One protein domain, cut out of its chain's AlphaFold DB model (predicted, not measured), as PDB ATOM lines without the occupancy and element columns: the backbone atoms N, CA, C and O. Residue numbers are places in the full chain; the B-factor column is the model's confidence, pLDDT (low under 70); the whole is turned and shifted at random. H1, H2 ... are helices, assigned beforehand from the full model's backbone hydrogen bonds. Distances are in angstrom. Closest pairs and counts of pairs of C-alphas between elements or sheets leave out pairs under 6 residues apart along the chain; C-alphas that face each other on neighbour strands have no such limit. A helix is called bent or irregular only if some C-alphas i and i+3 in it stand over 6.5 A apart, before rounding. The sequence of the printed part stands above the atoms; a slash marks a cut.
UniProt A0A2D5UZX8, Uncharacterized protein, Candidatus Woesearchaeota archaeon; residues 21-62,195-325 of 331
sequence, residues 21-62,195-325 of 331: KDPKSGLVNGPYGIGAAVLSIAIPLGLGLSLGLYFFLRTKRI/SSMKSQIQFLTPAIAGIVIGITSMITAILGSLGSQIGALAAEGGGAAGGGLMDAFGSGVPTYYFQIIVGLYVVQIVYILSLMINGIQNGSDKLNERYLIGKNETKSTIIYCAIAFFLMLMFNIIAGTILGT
ATOM      1  N   LYS A  21     334.568 115.175 269.560       54.06
ATOM      2  CA  LYS A  21     334.197 113.774 269.337       54.06
ATOM      3  C   LYS A  21     334.528 112.963 270.582       54.06
ATOM      4  O   LYS A  21     335.652 113.035 271.070       54.06
ATOM      5  N   ASP A  22     333.547 112.226 271.079       50.00
ATOM      6  CA  ASP A  22     333.714 111.291 272.186       50.00
ATOM      7  C   ASP A  22     334.532 110.069 271.708       50.00
ATOM      8  O   ASP A  22     334.123 109.413 270.739       50.00
ATOM      9  N   PRO A  23     335.684 109.752 272.337       50.00
ATOM     10  CA  PRO A  23     336.554 108.651 271.920       50.00
ATOM     11  C   PRO A  23     335.896 107.264 271.977       50.00
ATOM     12  O   PRO A  23     336.359 106.357 271.290       50.00
ATOM     13  N   LYS A  24     334.832 107.081 272.775       47.56
ATOM     14  CA  LYS A  24     334.208 105.763 273.012       47.56
ATOM     15  C   LYS A  24     332.962 105.480 272.177       47.56
ATOM     16  O   LYS A  24     332.673 104.320 271.901       47.56
ATOM     17  N   SER A  25     332.216 106.512 271.787       48.62
ATOM     18  CA  SER A  25     330.909 106.363 271.126       48.62
ATOM     19  C   SER A  25     330.888 106.849 269.673       48.62
ATOM     20  O   SER A  25     329.924 106.592 268.955       48.62
ATOM     21  N   GLY A  26     331.929 107.562 269.216       46.22
ATOM     22  CA  GLY A  26     331.963 108.182 267.885       46.22
ATOM     23  C   GLY A  26     330.966 109.338 267.711       46.22
ATOM     24  O   GLY A  26     330.900 109.936 266.634       46.22
ATOM     25  N   LEU A  27     330.207 109.675 268.760       46.53
ATOM     26  CA  LEU A  27     329.256 110.778 268.778       46.53
ATOM     27  C   LEU A  27     329.996 112.107 268.968       46.53
ATOM     28  O   LEU A  27     330.946 112.235 269.742       46.53
ATOM     29  N   VAL A  28     329.567 113.112 268.210       55.56
ATOM     30  CA  VAL A  28     330.055 114.488 268.321       55.56
ATOM     31  C   VAL A  28     329.316 115.141 269.491       55.56
ATOM     32  O   VAL A  28     328.172 115.563 269.341       55.56
ATOM     33  N   ASN A  29     329.957 115.214 270.654       56.09
ATOM     34  CA  ASN A  29     329.438 115.892 271.835       56.09
ATOM     35  C   ASN A  29     329.840 117.376 271.797       56.09
ATOM     36  O   ASN A  29     330.988 117.740 271.566       56.09
ATOM     37  N   GLY A  30     328.881 118.271 271.993       54.00
ATOM     38  CA  GLY A  30     329.080 119.720 271.946       54.00
ATOM     39  C   GLY A  30     327.764 120.423 271.613       54.00
ATOM     40  O   GLY A  30     326.821 119.751 271.192       54.00
ATOM     41  N   PRO A  31     327.658 121.748 271.801       60.22
ATOM     42  CA  PRO A  31     328.771 122.691 271.697       60.22
ATOM     43  C   PRO A  31     329.398 123.156 273.032       60.22
ATOM     44  O   PRO A  31     328.709 123.461 274.003       60.22
ATOM     45  N   TYR A  32     330.727 123.258 273.039       60.09
ATOM     46  CA  TYR A  32     331.604 123.760 274.107       60.09
ATOM     47  C   TYR A  32     332.083 125.203 273.872       60.09
ATOM     48  O   TYR A  32     332.750 125.782 274.726       60.09
ATOM     49  N   GLY A  33     331.769 125.773 272.705       62.09
ATOM     50  CA  GLY A  33     332.178 127.125 272.334       62.09
ATOM     51  C   GLY A  33     331.530 128.202 273.206       62.09
ATOM     52  O   GLY A  33     330.403 128.060 273.683       62.09
ATOM     53  N   ILE A  34     332.224 129.330 273.354       65.12
ATOM     54  CA  ILE A  34     331.730 130.505 274.092       65.12
ATOM     55  C   ILE A  34     330.443 131.035 273.449       65.12
ATOM     56  O   ILE A  34     329.507 131.408 274.147       65.12
ATOM     57  N   GLY A  35     330.364 131.011 272.113       65.88
ATOM     58  CA  GLY A  35     329.167 131.419 271.377       65.88
ATOM     59  C   GLY A  35     327.958 130.537 271.686       65.88
ATOM     60  O   GLY A  35     326.855 131.047 271.847       65.88
ATOM     61  N   ALA A  36     328.164 129.232 271.871       68.62
ATOM     62  CA  ALA A  36     327.125 128.334 272.359       68.62
ATOM     63  C   ALA A  36     326.678 128.669 273.784       68.62
ATOM     64  O   ALA A  36     325.478 128.757 274.023       68.62
ATOM     65  N   ALA A  37     327.609 128.889 274.713       68.50
ATOM     66  CA  ALA A  37     327.264 129.271 276.084       68.50
ATOM     67  C   ALA A  37     326.501 130.612 276.134       68.50
ATOM     68  O   ALA A  37     325.525 130.773 276.858       68.50
ATOM     69  N   VAL A  38     326.852 131.578 275.285       74.00
ATOM     70  CA  VAL A  38     326.082 132.825 275.170       74.00
ATOM     71  C   VAL A  38     324.690 132.567 274.572       74.00
ATOM     72  O   VAL A  38     323.701 133.098 275.075       74.00
ATOM     73  N   LEU A  39     324.576 131.705 273.558       78.06
ATOM     74  CA  LEU A  39     323.285 131.322 272.972       78.06
ATOM     75  C   LEU A  39     322.382 130.578 273.964       78.06
ATOM     76  O   LEU A  39     321.170 130.792 273.950       78.06
ATOM     77  N   SER A  40     322.933 129.765 274.871       79.25
ATOM     78  CA  SER A  40     322.124 129.111 275.906       79.25
ATOM     79  C   SER A  40     321.566 130.081 276.942       79.25
ATOM     80  O   SER A  40     320.651 129.683 277.654       79.25
ATOM     81  N   ILE A  41     322.022 131.344 277.025       83.06
ATOM     82  CA  ILE A  41     321.384 132.383 277.867       83.06
ATOM     83  C   ILE A  41     320.003 132.731 277.299       83.06
ATOM     84  O   ILE A  41     319.073 133.023 278.051       83.06
ATOM     85  N   ALA A  42     319.835 132.665 275.975       85.31
ATOM     86  CA  ALA A  42     318.598 133.062 275.314       85.31
ATOM     87  C   ALA A  42     317.396 132.193 275.724       85.31
ATOM     88  O   ALA A  42     316.271 132.684 275.738       85.31
ATOM     89  N   ILE A  43     317.621 130.930 276.104       87.38
ATOM     90  CA  ILE A  43     316.566 130.001 276.542       87.38
ATOM     91  C   ILE A  43     315.951 130.422 277.894       87.38
ATOM     92  O   ILE A  43     314.749 130.701 277.927       87.38
ATOM     93  N   PRO A  44     316.712 130.514 279.007       86.31
ATOM     94  CA  PRO A  44     316.180 130.989 280.280       86.31
ATOM     95  C   PRO A  44     315.729 132.450 280.201       86.31
ATOM     96  O   PRO A  44     314.718 132.792 280.812       86.31
ATOM     97  N   LEU A  45     316.399 133.293 279.403       88.88
ATOM     98  CA  LEU A  45     315.951 134.661 279.142       88.88
ATOM     99  C   LEU A  45     314.567 134.676 278.482       88.88
ATOM    100  O   LEU A  45     313.682 135.394 278.937       88.88
ATOM    101  N   GLY A  46     314.366 133.867 277.440       89.19
ATOM    102  CA  GLY A  46     313.100 133.766 276.722       89.19
ATOM    103  C   GLY A  46     311.967 133.259 277.609       89.19
ATOM    104  O   GLY A  46     310.893 133.857 277.622       89.19
ATOM    105  N   LEU A  47     312.209 132.209 278.400       89.81
ATOM    106  CA  LEU A  47     311.212 131.671 279.330       89.81
ATOM    107  C   LEU A  47     310.865 132.665 280.448       89.81
ATOM    108  O   LEU A  47     309.684 132.953 280.659       89.81
ATOM    109  N   GLY A  48     311.875 133.222 281.123       87.75
ATOM    110  CA  GLY A  48     311.677 134.164 282.226       87.75
ATOM    111  C   GLY A  48     311.025 135.473 281.773       87.75
ATOM    112  O   GLY A  48     310.072 135.938 282.396       87.75
ATOM    113  N   LEU A  49     311.451 136.035 280.633       89.88
ATOM    114  CA  LEU A  49     310.813 137.229 280.066       89.88
ATOM    115  C   LEU A  49     309.400 136.950 279.562       89.88
ATOM    116  O   LEU A  49     308.525 137.781 279.784       89.88
ATOM    117  N   SER A  50     309.157 135.817 278.902       89.81
ATOM    118  CA  SER A  50     307.823 135.474 278.393       89.81
ATOM    119  C   SER A  50     306.810 135.376 279.534       89.81
ATOM    120  O   SER A  50     305.789 136.069 279.523       89.81
ATOM    121  N   LEU A  51     307.131 134.598 280.574       89.38
ATOM    122  CA  LEU A  51     306.288 134.474 281.765       89.38
ATOM    123  C   LEU A  51     306.171 135.811 282.507       89.38
ATOM    124  O   LEU A  51     305.062 136.249 282.832       89.38
ATOM    125  N   GLY A  52     307.299 136.489 282.721       87.06
ATOM    126  CA  GLY A  52     307.373 137.760 283.432       87.06
ATOM    127  C   GLY A  52     306.512 138.851 282.789       87.06
ATOM    128  O   GLY A  52     305.644 139.447 283.439       87.06
ATOM    129  N   LEU A  53     306.695 139.073 281.486       89.00
ATOM    130  CA  LEU A  53     305.959 140.073 280.713       89.00
ATOM    131  C   LEU A  53     304.482 139.718 280.577       89.00
ATOM    132  O   LEU A  53     303.642 140.611 280.728       89.00
ATOM    133  N   TYR A  54     304.145 138.444 280.350       90.94
ATOM    134  CA  TYR A  54     302.755 137.996 280.255       90.94
ATOM    135  C   TYR A  54     301.962 138.364 281.515       90.94
ATOM    136  O   TYR A  54     300.898 138.991 281.434       90.94
ATOM    137  N   PHE A  55     302.500 138.051 282.697       86.94
ATOM    138  CA  PHE A  55     301.827 138.365 283.954       86.94
ATOM    139  C   PHE A  55     301.849 139.861 284.290       86.94
ATOM    140  O   PHE A  55     300.837 140.402 284.760       86.94
ATOM    141  N   PHE A  56     302.959 140.550 284.010       84.88
ATOM    142  CA  PHE A  56     303.094 141.980 284.284       84.88
ATOM    143  C   PHE A  56     302.124 142.819 283.443       84.88
ATOM    144  O   PHE A  56     301.370 143.630 283.989       84.88
ATOM    145  N   LEU A  57     302.083 142.600 282.126       86.06
ATOM    146  CA  LEU A  57     301.241 143.369 281.202       86.06
ATOM    147  C   LEU A  57     299.752 143.150 281.466       86.06
ATOM    148  O   LEU A  57     298.984 144.117 281.489       86.06
ATOM    149  N   ARG A  58     299.347 141.902 281.736       87.12
ATOM    150  CA  ARG A  58     297.950 141.567 282.041       87.12
ATOM    151  C   ARG A  58     297.455 142.255 283.315       87.12
ATOM    152  O   ARG A  58     296.281 142.605 283.407       87.12
ATOM    153  N   THR A  59     298.347 142.488 284.275       87.19
ATOM    154  CA  THR A  59     297.964 142.947 285.618       87.19
ATOM    155  C   THR A  59     298.167 144.450 285.847       87.19
ATOM    156  O   THR A  59     297.507 145.042 286.703       87.19
ATOM    157  N   LYS A  60     299.014 145.116 285.048       82.81
ATOM    158  CA  LYS A  60     299.442 146.518 285.246       82.81
ATOM    159  C   LYS A  60     298.305 147.543 285.371       82.81
ATOM    160  O   LYS A  60     298.469 148.548 286.059       82.81
ATOM    161  N   ARG A  61     297.167 147.334 284.700       84.00
ATOM    162  CA  ARG A  61     296.003 148.239 284.807       84.00
ATOM    163  C   ARG A  61     295.151 147.940 286.036       84.00
ATOM    164  O   ARG A  61     294.834 148.851 286.792       84.00
ATOM    165  N   ILE A  62     294.835 146.669 286.253       86.00
ATOM    166  CA  ILE A  62     293.916 146.222 287.308       86.00
ATOM    167  C   ILE A  62     294.531 146.455 288.698       86.00
ATOM    168  O   ILE A  62     293.827 146.824 289.637       86.00
ATOM    169  N   SER A 195     312.295 139.950 303.729       95.50
ATOM    170  CA  SER A 195     313.463 140.719 303.292       95.50
ATOM    171  C   SER A 195     314.539 139.797 302.716       95.50
ATOM    172  O   SER A 195     315.014 140.024 301.599       95.50
ATOM    173  N   SER A 196     314.836 138.694 303.407       95.50
ATOM    174  CA  SER A 196     315.760 137.658 302.944       95.50
ATOM    175  C   SER A 196     315.310 137.044 301.616       95.50
ATOM    176  O   SER A 196     316.074 137.039 300.651       95.50
ATOM    177  N   MET A 197     314.041 136.636 301.497       95.81
ATOM    178  CA  MET A 197     313.497 136.092 300.245       95.81
ATOM    179  C   MET A 197     313.549 137.110 299.097       95.81
ATOM    180  O   MET A 197     313.897 136.764 297.968       95.81
ATOM    181  N   LYS A 198     313.253 138.390 299.363       94.69
ATOM    182  CA  LYS A 198     313.382 139.460 298.357       94.69
ATOM    183  C   LYS A 198     314.830 139.654 297.915       94.69
ATOM    184  O   LYS A 198     315.059 139.864 296.726       94.69
ATOM    185  N   SER A 199     315.784 139.585 298.842       95.62
ATOM    186  CA  SER A 199     317.217 139.654 298.539       95.62
ATOM    187  C   SER A 199     317.664 138.469 297.676       95.62
ATOM    188  O   SER A 199     318.364 138.656 296.676       95.62
ATOM    189  N   GLN A 200     317.173 137.264 297.987       95.50
ATOM    190  CA  GLN A 200     317.421 136.055 297.198       95.50
ATOM    191  C   GLN A 200     316.928 136.200 295.762       95.50
ATOM    192  O   GLN A 200     317.712 136.046 294.827       95.50
ATOM    193  N   ILE A 201     315.670 136.609 295.596       95.38
ATOM    194  CA  ILE A 201     315.078 136.865 294.283       95.38
ATOM    195  C   ILE A 201     315.881 137.910 293.511       95.38
ATOM    196  O   ILE A 201     316.252 137.678 292.363       95.38
ATOM    197  N   GLN A 202     316.111 139.086 294.100       92.69
ATOM    198  CA  GLN A 202     316.596 140.240 293.339       92.69
ATOM    199  C   GLN A 202     318.091 140.198 293.045       92.69
ATOM    200  O   GLN A 202     318.515 140.832 292.080       92.69
ATOM    201  N   PHE A 203     318.881 139.522 293.879       91.38
ATOM    202  CA  PHE A 203     320.333 139.594 293.789       91.38
ATOM    203  C   PHE A 203     321.018 138.253 294.031       91.38
ATOM    204  O   PHE A 203     321.720 137.779 293.142       91.38
ATOM    205  N   LEU A 204     320.817 137.628 295.195       93.38
ATOM    206  CA  LEU A 204     321.672 136.517 295.625       93.38
ATOM    207  C   LEU A 204     321.561 135.299 294.696       93.38
ATOM    208  O   LEU A 204     322.582 134.771 294.263       93.38
ATOM    209  N   THR A 205     320.343 134.879 294.344       93.94
ATOM    210  CA  THR A 205     320.122 133.722 293.463       93.94
ATOM    211  C   THR A 205     320.652 133.979 292.046       93.94
ATOM    212  O   THR A 205     321.460 133.171 291.582       93.94
ATOM    213  N   PRO A 206     320.304 135.095 291.366       94.38
ATOM    214  CA  PRO A 206     320.911 135.449 290.081       94.38
ATOM    215  C   PRO A 206     322.441 135.532 290.109       94.38
ATOM    216  O   PRO A 206     323.098 135.050 289.186       94.38
ATOM    217  N   ALA A 207     323.014 136.127 291.158       94.25
ATOM    218  CA  ALA A 207     324.453 136.332 291.271       94.25
ATOM    219  C   ALA A 207     325.206 135.013 291.459       94.25
ATOM    220  O   ALA A 207     326.125 134.729 290.693       94.25
ATOM    221  N   ILE A 208     324.794 134.182 292.424       95.12
ATOM    222  CA  ILE A 208     325.428 132.880 292.675       95.12
ATOM    223  C   ILE A 208     325.322 131.999 291.429       95.12
ATOM    224  O   ILE A 208     326.322 131.425 291.005       95.12
ATOM    225  N   ALA A 209     324.147 131.938 290.798       93.94
ATOM    226  CA  ALA A 209     323.963 131.162 289.577       93.94
ATOM    227  C   ALA A 209     324.864 131.660 288.434       93.94
ATOM    228  O   ALA A 209     325.485 130.851 287.745       93.94
ATOM    229  N   GLY A 210     324.986 132.978 288.248       92.12
ATOM    230  CA  GLY A 210     325.886 133.562 287.252       92.12
ATOM    231  C   GLY A 210     327.361 133.246 287.520       92.12
ATOM    232  O   GLY A 210     328.084 132.887 286.592       92.12
ATOM    233  N   ILE A 211     327.796 133.309 288.784       92.69
ATOM    234  CA  ILE A 211     329.163 132.949 289.199       92.69
ATOM    235  C   ILE A 211     329.448 131.476 288.917       92.69
ATOM    236  O   ILE A 211     330.482 131.162 288.327       92.69
ATOM    237  N   VAL A 212     328.527 130.582 289.287       92.69
ATOM    238  CA  VAL A 212     328.658 129.141 289.042       92.69
ATOM    239  C   VAL A 212     328.843 128.868 287.547       92.69
ATOM    240  O   VAL A 212     329.791 128.183 287.177       92.69
ATOM    241  N   ILE A 213     328.023 129.471 286.677       90.31
ATOM    242  CA  ILE A 213     328.170 129.322 285.219       90.31
ATOM    243  C   ILE A 213     329.503 129.873 284.708       90.31
ATOM    244  O   ILE A 213     330.158 129.214 283.899       90.31
ATOM    245  N   GLY A 214     329.935 131.036 285.196       88.81
ATOM    246  CA  GLY A 214     331.225 131.614 284.825       88.81
ATOM    247  C   GLY A 214     332.401 130.691 285.167       88.81
ATOM    248  O   GLY A 214     333.245 130.422 284.309       88.81
ATOM    249  N   ILE A 215     332.438 130.163 286.393       89.38
ATOM    250  CA  ILE A 215     333.498 129.249 286.845       89.38
ATOM    251  C   ILE A 215     333.448 127.938 286.055       89.38
ATOM    252  O   ILE A 215     334.485 127.463 285.594       89.38
ATOM    253  N   THR A 216     332.259 127.366 285.844       86.44
ATOM    254  CA  THR A 216     332.115 126.149 285.035       86.44
ATOM    255  C   THR A 216     332.617 126.371 283.611       86.44
ATOM    256  O   THR A 216     333.368 125.543 283.105       86.44
ATOM    257  N   SER A 217     332.290 127.505 282.985       83.62
ATOM    258  CA  SER A 217     332.801 127.849 281.653       83.62
ATOM    259  C   SER A 217     334.330 127.919 281.616       83.62
ATOM    260  O   SER A 217     334.933 127.449 280.651       83.62
ATOM    261  N   MET A 218     334.958 128.486 282.648       84.94
ATOM    262  CA  MET A 218     336.416 128.559 282.767       84.94
ATOM    263  C   MET A 218     337.042 127.165 282.873       84.94
ATOM    264  O   MET A 218     337.968 126.844 282.129       84.94
ATOM    265  N   ILE A 219     336.510 126.318 283.761       85.06
ATOM    266  CA  ILE A 219     336.998 124.948 283.969       85.06
ATOM    267  C   ILE A 219     336.865 124.137 282.676       85.06
ATOM    268  O   ILE A 219     337.820 123.486 282.260       85.06
ATOM    269  N   THR A 220     335.716 124.208 281.997       80.12
ATOM    270  CA  THR A 220     335.492 123.491 280.732       80.12
ATOM    271  C   THR A 220     336.442 123.955 279.621       80.12
ATOM    272  O   THR A 220     336.895 123.125 278.821       80.12
ATOM    273  N   ALA A 221     336.775 125.251 279.574       78.06
ATOM    274  CA  ALA A 221     337.748 125.794 278.627       78.06
ATOM    275  C   ALA A 221     339.163 125.263 278.903       78.06
ATOM    276  O   ALA A 221     339.788 124.714 277.996       78.06
ATOM    277  N   ILE A 222     339.625 125.338 280.157       81.81
ATOM    278  CA  ILE A 222     340.959 124.872 280.577       81.81
ATOM    279  C   ILE A 222     341.109 123.362 280.361       81.81
ATOM    280  O   ILE A 222     342.085 122.919 279.758       81.81
ATOM    281  N   LEU A 223     340.135 122.559 280.802       80.44
ATOM    282  CA  LEU A 223     340.150 121.108 280.585       80.44
ATOM    283  C   LEU A 223     340.148 120.759 279.093       80.44
ATOM    284  O   LEU A 223     340.750 119.772 278.680       80.44
ATOM    285  N   GLY A 224     339.502 121.591 278.275       75.50
ATOM    286  CA  GLY A 224     339.525 121.466 276.826       75.50
ATOM    287  C   GLY A 224     340.883 121.614 276.191       75.50
ATOM    288  O   GLY A 224     341.325 120.734 275.455       75.50
ATOM    289  N   SER A 225     341.535 122.728 276.484       76.06
ATOM    290  CA  SER A 225     342.869 123.012 275.978       76.06
ATOM    291  C   SER A 225     343.896 122.020 276.510       76.06
ATOM    292  O   SER A 225     344.687 121.516 275.719       76.06
ATOM    293  N   LEU A 226     343.849 121.666 277.801       76.38
ATOM    294  CA  LEU A 226     344.754 120.666 278.380       76.38
ATOM    295  C   LEU A 226     344.556 119.298 277.726       76.38
ATOM    296  O   LEU A 226     345.532 118.670 277.325       76.38
ATOM    297  N   GLY A 227     343.304 118.862 277.542       74.44
ATOM    298  CA  GLY A 227     342.998 117.621 276.832       74.44
ATOM    299  C   GLY A 227     343.548 117.615 275.402       74.44
ATOM    300  O   GLY A 227     344.115 116.615 274.968       74.44
ATOM    301  N   SER A 228     343.455 118.742 274.685       72.38
ATOM    302  CA  SER A 228     344.018 118.868 273.332       72.38
ATOM    303  C   SER A 228     345.552 118.866 273.302       72.38
ATOM    304  O   SER A 228     346.136 118.228 272.431       72.38
ATOM    305  N   GLN A 229     346.210 119.515 274.270       74.69
ATOM    306  CA  GLN A 229     347.672 119.555 274.383       74.69
ATOM    307  C   GLN A 229     348.241 118.182 274.751       74.69
ATOM    308  O   GLN A 229     349.189 117.724 274.120       74.69
ATOM    309  N   ILE A 230     347.623 117.490 275.714       73.69
ATOM    310  CA  ILE A 230     347.983 116.113 276.081       73.69
ATOM    311  C   ILE A 230     347.760 115.172 274.892       73.69
ATOM    312  O   ILE A 230     348.607 114.324 274.626       73.69
ATOM    313  N   GLY A 231     346.664 115.341 274.143       70.12
ATOM    314  CA  GLY A 231     346.408 114.581 272.918       70.12
ATOM    315  C   GLY A 231     347.472 114.804 271.835       70.12
ATOM    316  O   GLY A 231     347.896 113.842 271.198       70.12
ATOM    317  N   ALA A 232     347.951 116.041 271.662       71.38
ATOM    318  CA  ALA A 232     349.034 116.364 270.730       71.38
ATOM    319  C   ALA A 232     350.377 115.743 271.161       71.38
ATOM    320  O   ALA A 232     351.025 115.074 270.359       71.38
ATOM    321  N   LEU A 233     350.740 115.864 272.443       71.69
ATOM    322  CA  LEU A 233     351.934 115.237 273.030       71.69
ATOM    323  C   LEU A 233     351.897 113.701 272.938       71.69
ATOM    324  O   LEU A 233     352.911 113.063 272.661       71.69
ATOM    325  N   ALA A 234     350.727 113.089 273.139       68.56
ATOM    326  CA  ALA A 234     350.542 111.644 273.008       68.56
ATOM    327  C   ALA A 234     350.671 111.161 271.552       68.56
ATOM    328  O   ALA A 234     351.161 110.055 271.320       68.56
ATOM    329  N   ALA A 235     350.257 111.987 270.583       66.56
ATOM    330  CA  ALA A 235     350.402 111.705 269.158       66.56
ATOM    331  C   ALA A 235     351.865 111.797 268.681       66.56
ATOM    332  O   ALA A 235     352.256 111.025 267.808       66.56
ATOM    333  N   GLU A 236     352.680 112.679 269.271       68.38
ATOM    334  CA  GLU A 236     354.124 112.772 268.991       68.38
ATOM    335  C   GLU A 236     354.961 111.713 269.736       68.38
ATOM    336  O   GLU A 236     355.965 111.240 269.207       68.38
ATOM    337  N   GLY A 237     354.554 111.301 270.942       65.94
ATOM    338  CA  GLY A 237     355.337 110.416 271.816       65.94
ATOM    339  C   GLY A 237     355.100 108.905 271.673       65.94
ATOM    340  O   GLY A 237     355.720 108.132 272.400       65.94
ATOM    341  N   GLY A 238     354.190 108.452 270.801       55.66
ATOM    342  CA  GLY A 238     353.943 107.019 270.547       55.66
ATOM    343  C   GLY A 238     353.481 106.192 271.764       55.66
ATOM    344  O   GLY A 238     353.571 104.966 271.749       55.66
ATOM    345  N   GLY A 239     353.004 106.836 272.834       57.34
ATOM    346  CA  GLY A 239     352.701 106.189 274.111       57.34
ATOM    347  C   GLY A 239     351.205 105.994 274.363       57.34
ATOM    348  O   GLY A 239     350.471 106.961 274.565       57.34
ATOM    349  N   ALA A 240     350.769 104.735 274.490       57.75
ATOM    350  CA  ALA A 240     349.407 104.347 274.890       57.75
ATOM    351  C   ALA A 240     348.953 104.928 276.254       57.75
ATOM    352  O   ALA A 240     347.758 104.981 276.541       57.75
ATOM    353  N   ALA A 241     349.890 105.414 277.078       56.81
ATOM    354  CA  ALA A 241     349.617 106.056 278.366       56.81
ATOM    355  C   ALA A 241     348.896 107.418 278.245       56.81
ATOM    356  O   ALA A 241     348.153 107.793 279.152       56.81
ATOM    357  N   GLY A 242     349.051 108.140 277.126       55.69
ATOM    358  CA  GLY A 242     348.381 109.431 276.908       55.69
ATOM    359  C   GLY A 242     346.873 109.313 276.652       55.69
ATOM    360  O   GLY A 242     346.105 110.195 277.035       55.69
ATOM    361  N   GLY A 243     346.428 108.186 276.080       58.34
ATOM    362  CA  GLY A 243     345.015 107.930 275.781       58.34
ATOM    363  C   GLY A 243     344.151 107.720 277.029       58.34
ATOM    364  O   GLY A 243     343.026 108.210 277.079       58.34
ATOM    365  N   GLY A 244     344.684 107.064 278.067       62.50
ATOM    366  CA  GLY A 244     343.965 106.838 279.329       62.50
ATOM    367  C   GLY A 244     343.760 108.115 280.150       62.50
ATOM    368  O   GLY A 244     342.713 108.294 280.769       62.50
ATOM    369  N   LEU A 245     344.723 109.043 280.111       60.66
ATOM    370  CA  LEU A 245     344.602 110.345 280.772       60.66
ATOM    371  C   LEU A 245     343.624 111.267 280.022       60.66
ATOM    372  O   LEU A 245     342.829 111.962 280.646       60.66
ATOM    373  N   MET A 246     343.626 111.219 278.689       58.78
ATOM    374  CA  MET A 246     342.670 111.943 277.844       58.78
ATOM    375  C   MET A 246     341.222 111.450 278.036       58.78
ATOM    376  O   MET A 246     340.290 112.249 277.983       58.78
ATOM    377  N   ASP A 247     341.038 110.158 278.319       60.53
ATOM    378  CA  ASP A 247     339.749 109.539 278.656       60.53
ATOM    379  C   ASP A 247     339.306 109.854 280.103       60.53
ATOM    380  O   ASP A 247     338.122 110.069 280.359       60.53
ATOM    381  N   ALA A 248     340.253 109.990 281.043       63.34
ATOM    382  CA  ALA A 248     339.987 110.444 282.415       63.34
ATOM    383  C   ALA A 248     339.590 111.934 282.492       63.34
ATOM    384  O   ALA A 248     338.747 112.307 283.306       63.34
ATOM    385  N   PHE A 249     340.144 112.775 281.612       60.44
ATOM    386  CA  PHE A 249     339.695 114.156 281.370       60.44
ATOM    387  C   PHE A 249     338.589 114.246 280.302       60.44
ATOM    388  O   PHE A 249     338.323 115.337 279.783       60.44
ATOM    389  N   GLY A 250     337.971 113.105 279.967       56.00
ATOM    390  CA  GLY A 250     336.968 112.943 278.919       56.00
ATOM    391  C   GLY A 250     335.843 113.975 278.980       56.00
ATOM    392  O   GLY A 250     335.620 114.630 279.996       56.00
ATOM    393  N   SER A 251     335.156 114.136 277.845       59.62
ATOM    394  CA  SER A 251     334.229 115.225 277.521       59.62
ATOM    395  C   SER A 251     333.246 115.550 278.656       59.62
ATOM    396  O   SER A 251     332.136 115.018 278.698       59.62
ATOM    397  N   GLY A 252     333.652 116.434 279.575       62.88
ATOM    398  CA  GLY A 252     332.800 116.914 280.658       62.88
ATOM    399  C   GLY A 252     331.493 117.490 280.112       62.88
ATOM    400  O   GLY A 252     331.382 117.784 278.916       62.88
ATOM    401  N   VAL A 253     330.492 117.649 280.982       67.88
ATOM    402  CA  VAL A 253     329.183 118.178 280.572       67.88
ATOM    403  C   VAL A 253     329.385 119.497 279.815       67.88
ATOM    404  O   VAL A 253     330.009 120.413 280.361       67.88
ATOM    405  N   PRO A 254     328.889 119.619 278.567       75.69
ATOM    406  CA  PRO A 254     328.998 120.864 277.827       75.69
ATOM    407  C   PRO A 254     328.362 122.013 278.606       75.69
ATOM    408  O   PRO A 254     327.222 121.908 279.070       75.69
ATOM    409  N   THR A 255     329.085 123.130 278.708       78.62
ATOM    410  CA  THR A 255     328.637 124.347 279.405       78.62
ATOM    411  C   THR A 255     327.268 124.814 278.898       78.62
ATOM    412  O   THR A 255     326.461 125.303 279.684       78.62
ATOM    413  N   TYR A 256     326.953 124.562 277.619       81.94
ATOM    414  CA  TYR A 256     325.640 124.796 277.015       81.94
ATOM    415  C   TYR A 256     324.483 124.158 277.805       81.94
ATOM    416  O   TYR A 256     323.563 124.859 278.226       81.94
ATOM    417  N   TYR A 257     324.535 122.842 278.044       83.06
ATOM    418  CA  TYR A 257     323.465 122.114 278.736       83.06
ATOM    419  C   TYR A 257     323.413 122.460 280.220       83.06
ATOM    420  O   TYR A 257     322.330 122.654 280.770       83.06
ATOM    421  N   PHE A 258     324.580 122.586 280.856       85.38
ATOM    422  CA  PHE A 258     324.666 122.962 282.264       85.38
ATOM    423  C   PHE A 258     324.010 124.324 282.522       85.38
ATOM    424  O   PHE A 258     323.224 124.483 283.456       85.38
ATOM    425  N   GLN A 259     324.247 125.287 281.634       86.38
ATOM    426  CA  GLN A 259     323.661 126.613 281.738       86.38
ATOM    427  C   GLN A 259     322.144 126.630 281.567       86.38
ATOM    428  O   GLN A 259     321.472 127.371 282.280       86.38
ATOM    429  N   ILE A 260     321.587 125.813 280.670       87.88
ATOM    430  CA  ILE A 260     320.129 125.710 280.516       87.88
ATOM    431  C   ILE A 260     319.496 125.211 281.817       87.88
ATOM    432  O   ILE A 260     318.516 125.792 282.277       87.88
ATOM    433  N   ILE A 261     320.075 124.173 282.428       91.38
ATOM    434  CA  ILE A 261     319.564 123.587 283.676       91.38
ATOM    435  C   ILE A 261     319.599 124.619 284.807       91.38
ATOM    436  O   ILE A 261     318.590 124.837 285.478       91.38
ATOM    437  N   VAL A 262     320.731 125.302 284.988       91.56
ATOM    438  CA  VAL A 262     320.880 126.333 286.027       91.56
ATOM    439  C   VAL A 262     319.972 127.534 285.758       91.56
ATOM    440  O   VAL A 262     319.334 128.037 286.678       91.56
ATOM    441  N   GLY A 263     319.861 127.986 284.510       90.75
ATOM    442  CA  GLY A 263     318.983 129.097 284.146       90.75
ATOM    443  C   GLY A 263     317.507 128.780 284.398       90.75
ATOM    444  O   GLY A 263     316.775 129.619 284.923       90.75
ATOM    445  N   LEU A 264     317.076 127.553 284.094       92.38
ATOM    446  CA  LEU A 264     315.726 127.076 284.393       92.38
ATOM    447  C   LEU A 264     315.494 127.014 285.911       92.38
ATOM    448  O   LEU A 264     314.453 127.466 286.390       92.38
ATOM    449  N   TYR A 265     316.483 126.549 286.676       93.69
ATOM    450  CA  TYR A 265     316.435 126.556 288.139       93.69
ATOM    451  C   TYR A 265     316.273 127.971 288.719       93.69
ATOM    452  O   TYR A 265     315.460 128.169 289.622       93.69
ATOM    453  N   VAL A 266     316.977 128.973 288.178       94.31
ATOM    454  CA  VAL A 266     316.818 130.378 288.602       94.31
ATOM    455  C   VAL A 266     315.379 130.850 288.393       94.31
ATOM    456  O   VAL A 266     314.789 131.396 289.322       94.31
ATOM    457  N   VAL A 267     314.798 130.598 287.216       94.25
ATOM    458  CA  VAL A 267     313.394 130.945 286.918       94.25
ATOM    459  C   VAL A 267     312.437 130.233 287.886       94.25
ATOM    460  O   VAL A 267     311.550 130.854 288.459       94.25
ATOM    461  N   GLN A 268     312.636 128.941 288.154       94.38
ATOM    462  CA  GLN A 268     311.786 128.195 289.092       94.38
ATOM    463  C   GLN A 268     311.859 128.728 290.526       94.38
ATOM    464  O   GLN A 268     310.827 128.877 291.183       94.38
ATOM    465  N   ILE A 269     313.061 129.018 291.028       94.94
ATOM    466  CA  ILE A 269     313.237 129.535 292.389       94.94
ATOM    467  C   ILE A 269     312.634 130.930 292.523       94.94
ATOM    468  O   ILE A 269     311.944 131.196 293.510       94.94
ATOM    469  N   VAL A 270     312.836 131.810 291.539       95.19
ATOM    470  CA  VAL A 270     312.228 133.147 291.556       95.19
ATOM    471  C   VAL A 270     310.702 133.046 291.563       95.19
ATOM    472  O   VAL A 270     310.052 133.776 292.323       95.19
ATOM    473  N   TYR A 271     310.141 132.090 290.824       94.50
ATOM    474  CA  TYR A 271     308.703 131.862 290.760       94.50
ATOM    475  C   TYR A 271     308.157 131.413 292.118       94.50
ATOM    476  O   TYR A 271     307.229 132.026 292.654       94.50
ATOM    477  N   ILE A 272     308.773 130.384 292.713       94.62
ATOM    478  CA  ILE A 272     308.362 129.821 294.007       94.62
ATOM    479  C   ILE A 272     308.484 130.873 295.114       94.62
ATOM    480  O   ILE A 272     307.528 131.096 295.860       94.62
ATOM    481  N   LEU A 273     309.622 131.566 295.205       94.56
ATOM    482  CA  LEU A 273     309.836 132.586 296.232       94.56
ATOM    483  C   LEU A 273     308.874 133.771 296.065       94.56
ATOM    484  O   LEU A 273     308.387 134.316 297.057       94.56
ATOM    485  N   SER A 274     308.552 134.160 294.828       94.19
ATOM    486  CA  SER A 274     307.569 135.219 294.568       94.19
ATOM    487  C   SER A 274     306.165 134.809 295.012       94.19
ATOM    488  O   SER A 274     305.461 135.612 295.632       94.19
ATOM    489  N   LEU A 275     305.770 133.561 294.758       93.56
ATOM    490  CA  LEU A 275     304.502 133.012 295.233       93.56
ATOM    491  C   LEU A 275     304.447 133.010 296.768       93.56
ATOM    492  O   LEU A 275     303.468 133.486 297.345       93.56
ATOM    493  N   MET A 276     305.519 132.565 297.431       93.00
ATOM    494  CA  MET A 276     305.604 132.553 298.895       93.00
ATOM    495  C   MET A 276     305.532 133.959 299.498       93.00
ATOM    496  O   MET A 276     304.747 134.182 300.419       93.00
ATOM    497  N   ILE A 277     306.278 134.932 298.960       93.56
ATOM    498  CA  ILE A 277     306.219 136.324 299.439       93.56
ATOM    499  C   ILE A 277     304.799 136.875 299.319       93.56
ATOM    500  O   ILE A 277     304.324 137.538 300.243       93.56
ATOM    501  N   ASN A 278     304.108 136.621 298.202       92.38
ATOM    502  CA  ASN A 278     302.736 137.090 298.058       92.38
ATOM    503  C   ASN A 278     301.796 136.432 299.076       92.38
ATOM    504  O   ASN A 278     301.006 137.145 299.695       92.38
ATOM    505  N   GLY A 279     301.923 135.118 299.277       90.25
ATOM    506  CA  GLY A 279     301.132 134.372 300.255       90.25
ATOM    507  C   GLY A 279     301.298 134.907 301.678       90.25
ATOM    508  O   GLY A 279     300.301 135.106 302.367       90.25
ATOM    509  N   ILE A 280     302.529 135.231 302.089       88.56
ATOM    510  CA  ILE A 280     302.807 135.797 303.420       88.56
ATOM    511  C   ILE A 280     302.267 137.233 303.537       88.56
ATOM    512  O   ILE A 280     301.696 137.597 304.559       88.56
ATOM    513  N   GLN A 281     302.441 138.070 302.509       86.62
ATOM    514  CA  GLN A 281     302.128 139.504 302.604       86.62
ATOM    515  C   GLN A 281     300.668 139.879 302.338       86.62
ATOM    516  O   GLN A 281     300.203 140.907 302.830       86.62
ATOM    517  N   ASN A 282     299.992 139.145 301.457       84.69
ATOM    518  CA  ASN A 282     298.671 139.516 300.945       84.69
ATOM    519  C   ASN A 282     297.671 138.353 300.997       84.69
ATOM    520  O   ASN A 282     296.536 138.521 300.551       84.69
ATOM    521  N   GLY A 283     298.066 137.184 301.513       85.06
ATOM    522  CA  GLY A 283     297.218 135.996 301.533       85.06
ATOM    523  C   GLY A 283     296.847 135.528 300.122       85.06
ATOM    524  O   GLY A 283     297.682 135.495 299.219       85.06
ATOM    525  N   SER A 284     295.576 135.183 299.915       78.88
ATOM    526  CA  SER A 284     295.033 134.629 298.664       78.88
ATOM    527  C   SER A 284     294.733 135.675 297.569       78.88
ATOM    528  O   SER A 284     293.791 135.524 296.787       78.88
ATOM    529  N   ASP A 285     295.533 136.741 297.467       84.75
ATOM    530  CA  ASP A 285     295.380 137.762 296.420       84.75
ATOM    531  C   ASP A 285     296.040 137.317 295.099       84.75
ATOM    532  O   ASP A 285     297.205 137.626 294.825       84.75
ATOM    533  N   LYS A 286     295.266 136.610 294.258       84.44
ATOM    534  CA  LYS A 286     295.696 136.112 292.933       84.44
ATOM    535  C   LYS A 286     296.125 137.226 291.970       84.44
ATOM    536  O   LYS A 286     296.884 136.972 291.033       84.44
ATOM    537  N   LEU A 287     295.600 138.443 292.136       87.44
ATOM    538  CA  LEU A 287     295.962 139.571 291.279       87.44
ATOM    539  C   LEU A 287     297.365 140.055 291.640       87.44
ATOM    540  O   LEU A 287     298.221 140.185 290.763       87.44
ATOM    541  N   ASN A 288     297.608 140.290 292.930       88.00
ATOM    542  CA  ASN A 288     298.914 140.728 293.398       88.00
ATOM    543  C   ASN A 288     299.985 139.646 293.202       88.00
ATOM    544  O   ASN A 288     301.116 139.979 292.855       88.00
ATOM    545  N   GLU A 289     299.613 138.369 293.314       90.38
ATOM    546  CA  GLU A 289     300.477 137.222 293.012       90.38
ATOM    547  C   GLU A 289     301.074 137.319 291.606       90.38
ATOM    548  O   GLU A 289     302.291 137.389 291.435       90.38
ATOM    549  N   ARG A 290     300.206 137.420 290.591       89.94
ATOM    550  CA  ARG A 290     300.611 137.511 289.182       89.94
ATOM    551  C   ARG A 290     301.464 138.747 288.931       89.94
ATOM    552  O   ARG A 290     302.457 138.680 288.214       89.94
ATOM    553  N   TYR A 291     301.108 139.877 289.537       91.81
ATOM    554  CA  TYR A 291     301.898 141.098 289.414       91.81
ATOM    555  C   TYR A 291     303.307 140.952 290.004       91.81
ATOM    556  O   TYR A 291     304.282 141.366 289.372       91.81
ATOM    557  N   LEU A 292     303.415 140.370 291.203       91.38
ATOM    558  CA  LEU A 292     304.682 140.205 291.909       91.38
ATOM    559  C   LEU A 292     305.598 139.227 291.171       91.38
ATOM    560  O   LEU A 292     306.757 139.568 290.940       91.38
ATOM    561  N   ILE A 293     305.060 138.081 290.738       92.25
ATOM    562  CA  ILE A 293     305.765 137.113 289.887       92.25
ATOM    563  C   ILE A 293     306.266 137.820 288.630       92.25
ATOM    564  O   ILE A 293     307.462 137.819 288.366       92.25
ATOM    565  N   GLY A 294     305.388 138.523 287.907       90.00
ATOM    566  CA  GLY A 294     305.759 139.205 286.667       90.00
ATOM    567  C   GLY A 294     306.914 140.199 286.837       90.00
ATOM    568  O   GLY A 294     307.861 140.217 286.047       90.00
ATOM    569  N   LYS A 295     306.863 141.012 287.897       91.75
ATOM    570  CA  LYS A 295     307.903 142.001 288.207       91.75
ATOM    571  C   LYS A 295     309.226 141.347 288.615       91.75
ATOM    572  O   LYS A 295     310.283 141.798 288.170       91.75
ATOM    573  N   ASN A 296     309.166 140.341 289.483       93.94
ATOM    574  CA  ASN A 296     310.346 139.679 290.028       93.94
ATOM    575  C   ASN A 296     311.037 138.815 288.976       93.94
ATOM    576  O   ASN A 296     312.230 138.997 288.777       93.94
ATOM    577  N   GLU A 297     310.293 137.977 288.248       92.94
ATOM    578  CA  GLU A 297     310.815 137.162 287.141       92.94
ATOM    579  C   GLU A 297     311.575 138.025 286.139       92.94
ATOM    580  O   GLU A 297     312.765 137.830 285.914       92.94
ATOM    581  N   THR A 298     310.927 139.074 285.625       91.44
ATOM    582  CA  THR A 298     311.544 139.958 284.629       91.44
ATOM    583  C   THR A 298     312.854 140.559 285.148       91.44
ATOM    584  O   THR A 298     313.869 140.529 284.455       91.44
ATOM    585  N   LYS A 299     312.864 141.098 286.376       91.88
ATOM    586  CA  LYS A 299     314.057 141.743 286.944       91.88
ATOM    587  C   LYS A 299     315.171 140.723 287.209       91.88
ATOM    588  O   LYS A 299     316.316 140.967 286.837       91.88
ATOM    589  N   SER A 300     314.847 139.601 287.840       93.06
ATOM    590  CA  SER A 300     315.816 138.592 288.267       93.06
ATOM    591  C   SER A 300     316.427 137.838 287.093       93.06
ATOM    592  O   SER A 300     317.643 137.650 287.072       93.06
ATOM    593  N   THR A 301     315.633 137.473 286.081       92.12
ATOM    594  CA  THR A 301     316.148 136.822 284.869       92.12
ATOM    595  C   THR A 301     317.096 137.745 284.106       92.12
ATOM    596  O   THR A 301     318.158 137.293 283.682       92.12
ATOM    597  N   ILE A 302     316.775 139.039 283.973       92.69
ATOM    598  CA  ILE A 302     317.667 140.011 283.314       92.69
ATOM    599  C   ILE A 302     318.993 140.132 284.073       92.69
ATOM    600  O   ILE A 302     320.055 140.082 283.455       92.69
ATOM    601  N   ILE A 303     318.943 140.252 285.404       93.69
ATOM    602  CA  ILE A 303     320.148 140.343 286.243       93.69
ATOM    603  C   ILE A 303     320.996 139.075 286.106       93.69
ATOM    604  O   ILE A 303     322.201 139.177 285.894       93.69
ATOM    605  N   TYR A 304     320.379 137.892 286.165       94.00
ATOM    606  CA  TYR A 304     321.075 136.617 285.970       94.00
ATOM    607  C   TYR A 304     321.790 136.575 284.617       94.00
ATOM    608  O   TYR A 304     322.984 136.290 284.565       94.00
ATOM    609  N   CYS A 305     321.085 136.914 283.535       91.12
ATOM    610  CA  CYS A 305     321.650 136.890 282.189       91.12
ATOM    611  C   CYS A 305     322.815 137.877 282.043       91.12
ATOM    612  O   CYS A 305     323.836 137.528 281.456       91.12
ATOM    613  N   ALA A 306     322.694 139.079 282.614       92.81
ATOM    614  CA  ALA A 306     323.755 140.082 282.591       92.81
ATOM    615  C   ALA A 306     325.004 139.627 283.364       92.81
ATOM    616  O   ALA A 306     326.116 139.729 282.844       92.81
ATOM    617  N   ILE A 307     324.829 139.086 284.576       93.38
ATOM    618  CA  ILE A 307     325.938 138.590 285.405       93.38
ATOM    619  C   ILE A 307     326.608 137.389 284.734       93.38
ATOM    620  O   ILE A 307     327.830 137.362 284.613       93.38
ATOM    621  N   ALA A 308     325.821 136.415 284.272       90.44
ATOM    622  CA  ALA A 308     326.337 135.220 283.615       90.44
ATOM    623  C   ALA A 308     327.124 135.581 282.346       90.44
ATOM    624  O   ALA A 308     328.236 135.094 282.161       90.44
ATOM    625  N   PHE A 309     326.591 136.480 281.511       90.06
ATOM    626  CA  PHE A 309     327.271 136.967 280.309       90.06
ATOM    627  C   PHE A 309     328.613 137.634 280.635       90.06
ATOM    628  O   PHE A 309     329.638 137.281 280.051       90.06
ATOM    629  N   PHE A 310     328.622 138.563 281.595       91.38
ATOM    630  CA  PHE A 310     329.833 139.290 281.966       91.38
ATOM    631  C   PHE A 310     330.901 138.367 282.564       91.38
ATOM    632  O   PHE A 310     332.061 138.421 282.156       91.38
ATOM    633  N   LEU A 311     330.521 137.482 283.491       91.12
ATOM    634  CA  LEU A 311     331.462 136.567 284.142       91.12
ATOM    635  C   LEU A 311     332.006 135.508 283.186       91.12
ATOM    636  O   LEU A 311     333.189 135.183 283.268       91.12
ATOM    637  N   MET A 312     331.190 135.001 282.256       86.50
ATOM    638  CA  MET A 312     331.679 134.090 281.218       86.50
ATOM    639  C   MET A 312     332.739 134.753 280.339       86.50
ATOM    640  O   MET A 312     333.791 134.156 280.117       86.50
ATOM    641  N   LEU A 313     332.509 135.990 279.885       86.38
ATOM    642  CA  LEU A 313     333.506 136.730 279.106       86.38
ATOM    643  C   LEU A 313     334.783 136.976 279.913       86.38
ATOM    644  O   LEU A 313     335.879 136.679 279.439       86.38
ATOM    645  N   MET A 314     334.642 137.476 281.142       89.31
ATOM    646  CA  MET A 314     335.776 137.815 281.997       89.31
ATOM    647  C   MET A 314     336.644 136.589 282.307       89.31
ATOM    648  O   MET A 314     337.861 136.629 282.123       89.31
ATOM    649  N   PHE A 315     336.041 135.477 282.736       87.31
ATOM    650  CA  PHE A 315     336.804 134.276 283.074       87.31
ATOM    651  C   PHE A 315     337.371 133.560 281.852       87.31
ATOM    652  O   PHE A 315     338.418 132.924 281.960       87.31
ATOM    653  N   ASN A 316     336.737 133.678 280.686       81.25
ATOM    654  CA  ASN A 316     337.305 133.109 279.473       81.25
ATOM    655  C   ASN A 316     338.579 133.846 279.028       81.25
ATOM    656  O   ASN A 316     339.550 133.194 278.654       81.25
ATOM    657  N   ILE A 317     338.622 135.180 279.151       85.12
ATOM    658  CA  ILE A 317     339.847 135.963 278.906       85.12
ATOM    659  C   ILE A 317     340.975 135.481 279.829       85.12
ATOM    660  O   ILE A 317     342.082 135.225 279.362       85.12
ATOM    661  N   ILE A 318     340.674 135.287 281.118       86.25
ATOM    662  CA  ILE A 318     341.642 134.793 282.108       86.25
ATOM    663  C   ILE A 318     342.122 133.376 281.758       86.25
ATOM    664  O   ILE A 318     343.324 133.103 281.791       86.25
ATOM    665  N   ALA A 319     341.211 132.481 281.370       81.25
ATOM    666  CA  ALA A 319     341.580 131.148 280.899       81.25
ATOM    667  C   ALA A 319     342.527 131.233 279.690       81.25
ATOM    668  O   ALA A 319     343.555 130.561 279.671       81.25
ATOM    669  N   GLY A 320     342.236 132.113 278.727       80.50
ATOM    670  CA  GLY A 320     343.094 132.365 277.570       80.50
ATOM    671  C   GLY A 320     344.497 132.843 277.953       80.50
ATOM    672  O   GLY A 320     345.478 132.328 277.419       80.50
ATOM    673  N   THR A 321     344.620 133.765 278.915       83.50
ATOM    674  CA  THR A 321     345.935 134.234 279.386       83.50
ATOM    675  C   THR A 321     346.730 133.133 280.084       83.50
ATOM    676  O   THR A 321     347.918 132.984 279.808       83.50
ATOM    677  N   ILE A 322     346.080 132.322 280.928       81.50
ATOM    678  CA  ILE A 322     346.733 131.210 281.641       81.50
ATOM    679  C   ILE A 322     347.249 130.172 280.639       81.50
ATOM    680  O   ILE A 322     348.393 129.723 280.718       81.50
ATOM    681  N   LEU A 323     346.434 129.827 279.646       74.75
ATOM    682  CA  LEU A 323     346.822 128.880 278.603       74.75
ATOM    683  C   LEU A 323     347.936 129.426 277.707       74.75
ATOM    684  O   LEU A 323     348.833 128.672 277.335       74.75
ATOM    685  N   GLY A 324     347.923 130.729 277.417       73.44
ATOM    686  CA  GLY A 324     349.008 131.409 276.709       73.44
ATOM    687  C   GLY A 324     350.332 131.370 277.478       73.44
ATOM    688  O   GLY A 324     351.373 131.109 276.881       73.44
ATOM    689  N   THR A 325     350.301 131.545 278.804       69.94
ATOM    690  CA  THR A 325     351.508 131.426 279.641       69.94
ATOM    691  C   THR A 325     352.044 129.997 279.720       69.94
ATOM    692  O   THR A 325     353.255 129.811 279.699       69.94
TER     693      THR A 325
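Overview. This is residues 21 to 62 and 195 to 325 of the 331 residues of an uncharacterized protein of Candidatus Woesearchaeota archaeon (UniProt A0A2D5UZX8). Four helices or arms, H1, H2b, H4 and H5, make a long, loose up-and-down bundle, each running against the one before it in the chain; H5 lies in its middle, and H2b reaches past one end, where short H3 folds back on it. The printed part has 173 residues, with five named helices in the order H1 to H5 and no named strand: all helix. It is a rod spanning 73 by 33 by 23 A, loose, with a radius of gyration of the C-alphas of 20.8 A.

Along the chain. H2, residues 195 to 237, was assigned by its hydrogen bonds as one helix but is bent, with C-alphas 202 and 205 7.4 A apart. Its arms are H2a, residues 195 to 202, and H2b, residues 205 to 237, 47.5 A long, ending at (355.337, 110.416, 271.816). H5, residues 286 to 325, measures 57.6 A and ends at (351.508, 131.426, 279.641). H4 is residues 255 to 282, 39.9 A; H1 is residues 34 to 59, 37.8 A, with a kink of 27 degrees near residue 48; H3 is residues 241 to 248.

Arrangement. H2b and H5 touch the same way at a shallow tilt of 30 degrees, closest at the C-alphas of Gly 210 and Ala 308, 4.0 A. H1 touches H5 opposite ways, with C-alphas of Gly 52 and Gly 294 closest, 3.9 A. H4 and H5 form a hairpin, closest at C-alphas 274 and 293, 5.4 A. H2b, with residues 227 to 234 alone, forms a hairpin with H3, closest at C-alphas 234 and 242, 5.0 A. H2a touches H4, closest at C-alphas 201 and 270, 5.4 A. H3 and H5 are apart. Every O i to N i+4 pair is within hydrogen-bond range in H2a, H2b, H4 and H5; in H1 18 of 22 are, in H3 3 of 4.

Size, cuts and confidence. The C-alphas farthest apart, those of Ile 62 and Gly 238, are 73.6 A apart. Residues 63 to 194 are not printed; C-alphas 62 and 195 are 25.8 A apart across the cut. Of the links printed whole, none is long. Confidence is under 70 at residues 21 to 37, 234 to 253 and 325.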